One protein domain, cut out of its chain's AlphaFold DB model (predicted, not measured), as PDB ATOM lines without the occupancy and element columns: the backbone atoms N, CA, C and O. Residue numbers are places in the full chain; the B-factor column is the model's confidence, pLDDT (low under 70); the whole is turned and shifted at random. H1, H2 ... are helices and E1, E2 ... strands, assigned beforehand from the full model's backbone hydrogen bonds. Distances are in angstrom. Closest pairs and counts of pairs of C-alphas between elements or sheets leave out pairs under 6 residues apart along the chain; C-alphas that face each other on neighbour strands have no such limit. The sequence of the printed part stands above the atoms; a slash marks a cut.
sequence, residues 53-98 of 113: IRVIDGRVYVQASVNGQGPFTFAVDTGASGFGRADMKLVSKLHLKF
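AT A GLANCE: This is residues 53 to 98 of the 113 residues of an uncharacterized protein of Qipengyuania algicida (UniProt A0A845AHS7). A small antiparallel sheet of three strands, in which the long hairpin E2 and E3 has the short strand E1 folded back beside the beginning of E2, is followed by a wide open loop that leads to one short helix, H1, set off from the sheet. Residues 78 to 83 of that loop stick out. The printed part has 46 residues, with three named strands and one named helix in the order E1 E2 E3 H1; the sheet order is E1, E2, E3, all antiparallel, and the class is mixed, helices and strands. It is only just loose, close to compact, with a radius of gyration of the C-alphas of 11.6 A and spans of 32 by 23 by 15 A.

HOW THE PARTS SIT: E2, residues 59 to 66, is the inner strand of the sheet. E3, residues 69 to 75, is an edge strand, antiparallel to E2 at 158 degrees; the two form a hairpin, with N 64 and O 72 3.0 A apart and N 66 and O 69 2.8 A apart, both within hydrogen-bond range. E1, residues 53 to 56, is the other edge strand and forms a hairpin with E2, antiparallel at 134 degrees, with N 54 and O 61 within hydrogen-bond range at 2.9 A. H1, residues 88 to 93, is only just not on the sheet, with 4 pairs of C-alphas within 10 A, and is apart from E1 and E2. In H1 every O i to N i+4 pair is within hydrogen-bond range.

IN THESE COORDINATES: E2 measures 21.0 A from first to last C-alpha, E3 17.5 A, E1 9.8 A and H1 8.4 A. E1 begins at C-alpha 53 (256.022, 246.470, 280.425), E3 ends at C-alpha 75 (256.486, 245.151, 290.195), and H1 ends at C-alpha 93 (274.183, 242.352, 294.846).

THE WHOLE: The two C-alphas farthest apart, those of Gly 58 and Lys 97, are 32.8 A apart. The printed part has no cut. The link from E3 to H1, residues 76 to 87, is long. The mean pLDDT of the printed part is 91.6, and no printed residue is under 70.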
ATOM      1  N   ILE A  53     256.669 247.044 279.243       94.44
ATOM      2  CA  ILE A  53     256.022 246.470 280.425       94.44
ATOM      3  C   ILE A  53     255.676 245.003 280.173       94.44
ATOM      4  O   ILE A  53     255.330 244.617 279.055       94.44
ATOM      5  N   ARG A  54     255.738 244.174 281.215       96.12
ATOM      6  CA  ARG A  54     255.172 242.819 281.189       96.12
ATOM      7  C   ARG A  54     254.015 242.725 282.160       96.12
ATOM      8  O   ARG A  54     254.134 243.173 283.294       96.12
ATOM      9  N   VAL A  55     252.926 242.104 281.725       95.62
ATOM     10  CA  VAL A  55     251.803 241.760 282.597       95.62
ATOM     11  C   VAL A  55     251.870 240.265 282.866       95.62
ATOM     12  O   VAL A  55     251.818 239.472 281.929       95.62
ATOM     13  N   ILE A  56     252.044 239.885 284.129       94.62
ATOM     14  CA  ILE A  56     252.104 238.486 284.574       94.62
ATOM     15  C   ILE A  56     251.113 238.360 285.725       94.62
ATOM     16  O   ILE A  56     251.207 239.118 286.688       94.62
ATOM     17  N   ASP A  57     250.133 237.465 285.595       94.25
ATOM     18  CA  ASP A  57     249.097 237.208 286.608       94.25
ATOM     19  C   ASP A  57     248.402 238.486 287.118       94.25
ATOM     20  O   ASP A  57     248.190 238.688 288.313       94.25
ATOM     21  N   GLY A  58     248.094 239.405 286.194       92.94
ATOM     22  CA  GLY A  58     247.438 240.682 286.496       92.94
ATOM     23  C   GLY A  58     248.337 241.741 287.145       92.94
ATOM     24  O   GLY A  58     247.862 242.831 287.456       92.94
ATOM     25  N   ARG A  59     249.633 241.468 287.330       93.56
ATOM     26  CA  ARG A  59     250.609 242.416 287.884       93.56
ATOM     27  C   ARG A  59     251.475 243.004 286.780       93.56
ATOM     28  O   ARG A  59     251.923 242.293 285.881       93.56
ATOM     29  N   VAL A  60     251.720 244.308 286.861       95.94
ATOM     30  CA  VAL A  60     252.571 245.035 285.912       95.94
ATOM     31  C   VAL A  60     254.015 245.000 286.399       95.94
ATOM     32  O   VAL A  60     254.295 245.319 287.553       95.94
ATOM     33  N   TYR A  61     254.931 244.649 285.504       96.56
ATOM     34  CA  TYR A  61     256.364 244.596 285.750       96.56
ATOM     35  C   TYR A  61     257.120 245.475 284.764       96.56
ATOM     36  O   TYR A  61     256.846 245.458 283.562       96.56
ATOM     37  N   VAL A  62     258.120 246.184 285.275       95.81
ATOM     38  CA  VAL A  62     259.037 247.022 284.501       95.81
ATOM     39  C   VAL A  62     260.479 246.616 284.767       95.81
ATOM     40  O   VAL A  62     260.798 246.049 285.816       95.81
ATOM     41  N   GLN A  63     261.361 246.903 283.815       95.88
ATOM     42  CA  GLN A  63     262.799 246.734 283.991       95.88
ATOM     43  C   GLN A  63     263.470 248.084 284.225       95.88
ATOM     44  O   GLN A  63     263.222 249.035 283.490       95.88
ATOM     45  N   ALA A  64     264.336 248.155 285.234       93.50
ATOM     46  CA  ALA A  64     265.097 249.355 285.559       93.50
ATOM     47  C   ALA A  64     266.536 249.011 285.959       93.50
ATOM     48  O   ALA A  64     266.820 247.908 286.437       93.50
ATOM     49  N   SER A  65     267.446 249.964 285.772       94.62
ATOM     50  CA  SER A  65     268.776 249.913 286.370       94.62
ATOM     51  C   SER A  65     268.765 250.594 287.739       94.62
ATOM     52  O   SER A  65     268.030 251.550 287.976       94.62
ATOM     53  N   VAL A  66     269.593 250.099 288.654       93.19
ATOM     54  CA  VAL A  66     269.816 250.691 289.975       93.19
ATOM     55  C   VAL A  66     271.309 250.916 290.124       93.19
ATOM     56  O   VAL A  66     272.096 249.983 289.958       93.19
ATOM     57  N   ASN A  67     271.711 252.158 290.400       92.31
ATOM     58  CA  ASN A  67     273.120 252.561 290.484       92.31
ATOM     59  C   ASN A  67     273.947 252.100 289.261       92.31
ATOM     60  O   ASN A  67     275.062 251.603 289.404       92.31
ATOM     61  N   GLY A  68     273.371 252.199 288.056       94.88
ATOM     62  CA  GLY A  68     274.014 251.794 286.798       94.88
ATOM     63  C   GLY A  68     274.068 250.283 286.538       94.88
ATOM     64  O   GLY A  68     274.515 249.874 285.472       94.88
ATOM     65  N   GLN A  69     273.589 249.443 287.459       95.19
ATOM     66  CA  GLN A  69     273.539 247.989 287.291       95.19
ATOM     67  C   GLN A  69     272.125 247.522 286.940       95.19
ATOM     68  O   GLN A  69     271.146 248.106 287.396       95.19
ATOM     69  N   GLY A  70     271.998 246.449 286.156       92.56
ATOM     70  CA  GLY A  70     270.700 245.903 285.749       92.56
ATOM     71  C   GLY A  70     270.732 245.274 284.350       92.56
ATOM     72  O   GLY A  70     271.825 245.037 283.832       92.56
ATOM     73  N   PRO A  71     269.560 244.997 283.742       95.06
ATOM     74  CA  PRO A  71     268.221 245.342 284.233       95.06
ATOM     75  C   PRO A  71     267.747 244.458 285.396       95.06
ATOM     76  O   PRO A  71     267.984 243.251 285.423       95.06
ATOM     77  N   PHE A  72     267.024 245.059 286.340       95.94
ATOM     78  CA  PHE A  72     266.289 244.372 287.402       95.94
ATOM     79  C   PHE A  72     264.787 244.531 287.180       95.94
ATOM     80  O   PHE A  72     264.345 245.551 286.658       95.94
ATOM     81  N   THR A  73     264.007 243.514 287.547       95.50
ATOM     82  CA  THR A  73     262.550 243.515 287.352       95.50
ATOM     83  C   THR A  73     261.859 243.995 288.622       95.50
ATOM     84  O   THR A  73     262.081 243.422 289.684       95.50
ATOM     85  N   PHE A  74     261.003 245.006 288.496       95.00
ATOM     86  CA  PHE A  74     260.208 245.560 289.589       95.00
ATOM     87  C   PHE A  74     258.725 245.429 289.275       95.00
ATOM     88  O   PHE A  74     258.305 245.692 288.148       95.00
ATOM     89  N   ALA A  75     257.935 245.039 290.273       94.88
ATOM     90  CA  ALA A  75     256.486 245.151 290.195       94.88
ATOM     91  C   ALA A  75     256.075 246.616 290.399       94.88
ATOM     92  O   ALA A  75     256.626 247.305 291.259       94.88
ATOM     93  N   VAL A  76     255.097 247.080 289.625       94.12
ATOM     94  CA  VAL A  76     254.429 248.359 289.867       94.12
ATOM     95  C   VAL A  76     253.372 248.128 290.942       94.12
ATOM     96  O   VAL A  76     252.401 247.410 290.716       94.12
ATOM     97  N   ASP A  77     253.584 248.722 292.111       90.62
ATOM     98  CA  ASP A  77     252.712 248.590 293.276       90.62
ATOM     99  C   ASP A  77     252.199 249.972 293.689       90.62
ATOM    100  O   ASP A  77     252.917 250.761 294.302       90.62
ATOM    101  N   THR A  78     250.961 250.288 293.303       89.31
ATOM    102  CA  THR A  78     250.297 251.555 293.643       89.31
ATOM    103  C   THR A  78     249.692 251.556 295.049       89.31
ATOM    104  O   THR A  78     249.277 252.614 295.517       89.31
ATOM    105  N   GLY A  79     249.628 250.399 295.719       88.00
ATOM    106  CA  GLY A  79     249.167 250.270 297.106       88.00
ATOM    107  C   GLY A  79     250.283 250.483 298.130       88.00
ATOM    108  O   GLY A  79     250.017 250.777 299.296       88.00
ATOM    109  N   ALA A  80     251.541 250.387 297.700       82.62
ATOM    110  CA  ALA A  80     252.700 250.676 298.526       82.62
ATOM    111  C   ALA A  80     252.780 252.161 298.914       82.62
ATOM    112  O   ALA A  80     252.853 253.050 298.068       82.62
ATOM    113  N   SER A  81     252.886 252.430 300.215       77.81
ATOM    114  CA  SER A  81     253.315 253.734 300.719       77.81
ATOM    115  C   SER A  81     254.848 253.840 300.755       77.81
ATOM    116  O   SER A  81     255.558 252.855 300.969       77.81
ATOM    117  N   GLY A  82     255.375 255.056 300.582       80.19
ATOM    118  CA  GLY A  82     256.800 255.352 300.749       80.19
ATOM    119  C   GLY A  82     257.674 255.086 299.518       80.19
ATOM    120  O   GLY A  82     257.269 255.324 298.385       80.19
ATOM    121  N   PHE A  83     258.924 254.678 299.763       81.06
ATOM    122  CA  PHE A  83     259.875 254.335 298.700       81.06
ATOM    123  C   PHE A  83     259.665 252.881 298.274       81.06
ATOM    124  O   PHE A  83     259.181 252.069 299.062       81.06
ATOM    125  N   GLY A  84     260.047 252.552 297.038       83.94
ATOM    126  CA  GLY A  84     259.946 251.190 296.516       83.94
ATOM    127  C   GLY A  84     260.643 250.155 297.407       83.94
ATOM    128  O   GLY A  84     261.600 250.462 298.121       83.94
ATOM    129  N   ARG A  85     260.160 248.913 297.352       88.12
ATOM    130  CA  ARG A  85     260.739 247.771 298.071       88.12
ATOM    131  C   ARG A  85     261.758 247.064 297.176       88.12
ATOM    132  O   ARG A  85     261.532 246.909 295.977       88.12
ATOM    133  N   ALA A  86     262.864 246.621 297.764       91.19
ATOM    134  CA  ALA A  86     263.890 245.823 297.100       91.19
ATOM    135  C   ALA A  86     264.096 244.523 297.878       91.19
ATOM    136  O   ALA A  86     264.150 244.543 299.108       91.19
ATOM    137  N   ASP A  87     264.207 243.399 297.170       90.19
ATOM    138  CA  ASP A  87     264.511 242.126 297.815       90.19
ATOM    139  C   ASP A  87     265.961 242.089 298.330       90.19
ATOM    140  O   ASP A  87     266.842 242.845 297.899       90.19
ATOM    141  N   MET A  88     266.222 241.183 299.274       88.94
ATOM    142  CA  MET A  88     267.543 241.068 299.893       88.94
ATOM    143  C   MET A  88     268.623 240.668 298.878       88.94
ATOM    144  O   MET A  88     269.772 241.078 299.011       88.94
ATOM    145  N   LYS A  89     268.259 239.940 297.816       92.69
ATOM    146  CA  LYS A  89     269.189 239.547 296.751       92.69
ATOM    147  C   LYS A  89     269.706 240.768 295.989       92.69
ATOM    148  O   LYS A  89     270.903 240.847 295.710       92.69
ATOM    149  N   LEU A  90     268.835 241.719 295.665       93.75
ATOM    150  CA  LEU A  90     269.187 242.969 295.006       93.75
ATOM    151  C   LEU A  90     270.025 243.855 295.929       93.75
ATOM    152  O   LEU A  90     271.062 244.363 295.505       93.75
ATOM    153  N   VAL A  91     269.613 243.988 297.193       93.19
ATOM    154  CA  VAL A  91     270.348 244.746 298.217       93.19
ATOM    155  C   VAL A  91     271.778 244.221 298.364       93.19
ATOM    156  O   VAL A  91     272.725 245.005 298.290       93.19
ATOM    157  N   SER A  92     271.945 242.901 298.495       91.75
ATOM    158  CA  SER A  92     273.258 242.261 298.589       91.75
ATOM    159  C   SER A  92     274.075 242.441 297.314       91.75
ATOM    160  O   SER A  92     275.236 242.832 297.391       91.75
ATOM    161  N   LYS A  93     273.481 242.218 296.133       93.81
ATOM    162  CA  LYS A  93     274.183 242.352 294.846       93.81
ATOM    163  C   LYS A  93     274.754 243.756 294.641       93.81
ATOM    164  O   LYS A  93     275.845 243.910 294.098       93.81
ATOM    165  N   LEU A  94     274.011 244.772 295.063       94.25
ATOM    166  CA  LEU A  94     274.393 246.170 294.891       94.25
ATOM    167  C   LEU A  94     275.180 246.736 296.077       94.25
ATOM    168  O   LEU A  94     275.552 247.907 296.032       94.25
ATOM    169  N   HIS A  95     275.443 245.929 297.111       93.25
ATOM    170  CA  HIS A  95     276.118 246.349 298.340       93.25
ATOM    171  C   HIS A  95     275.495 247.626 298.935       93.25
ATOM    172  O   HIS A  95     276.202 248.557 299.335       93.25
ATOM    173  N   LEU A  96     274.157 247.705 298.938       89.81
ATOM    174  CA  LEU A  96     273.459 248.901 299.406       89.81
ATOM    175  C   LEU A  96     273.672 249.074 300.909       89.81
ATOM    176  O   LEU A  96     273.520 248.135 301.691       89.81
ATOM    177  N   LYS A  97     274.017 250.297 301.315       85.25
ATOM    178  CA  LYS A  97     274.200 250.637 302.726       85.25
ATOM    179  C   LYS A  97     272.849 250.806 303.402       85.25
ATOM    180  O   LYS A  97     271.960 251.467 302.871       85.25
ATOM    181  N   PHE A  98     272.742 250.271 304.609       81.62
ATOM    182  CA  PHE A  98     271.618 250.546 305.485       81.62
ATOM    183  C   PHE A  98     271.658 252.008 305.945       81.62
ATOM    184  O   PHE A  98     272.682 252.471 306.448       81.62
TER     185      PHE A  98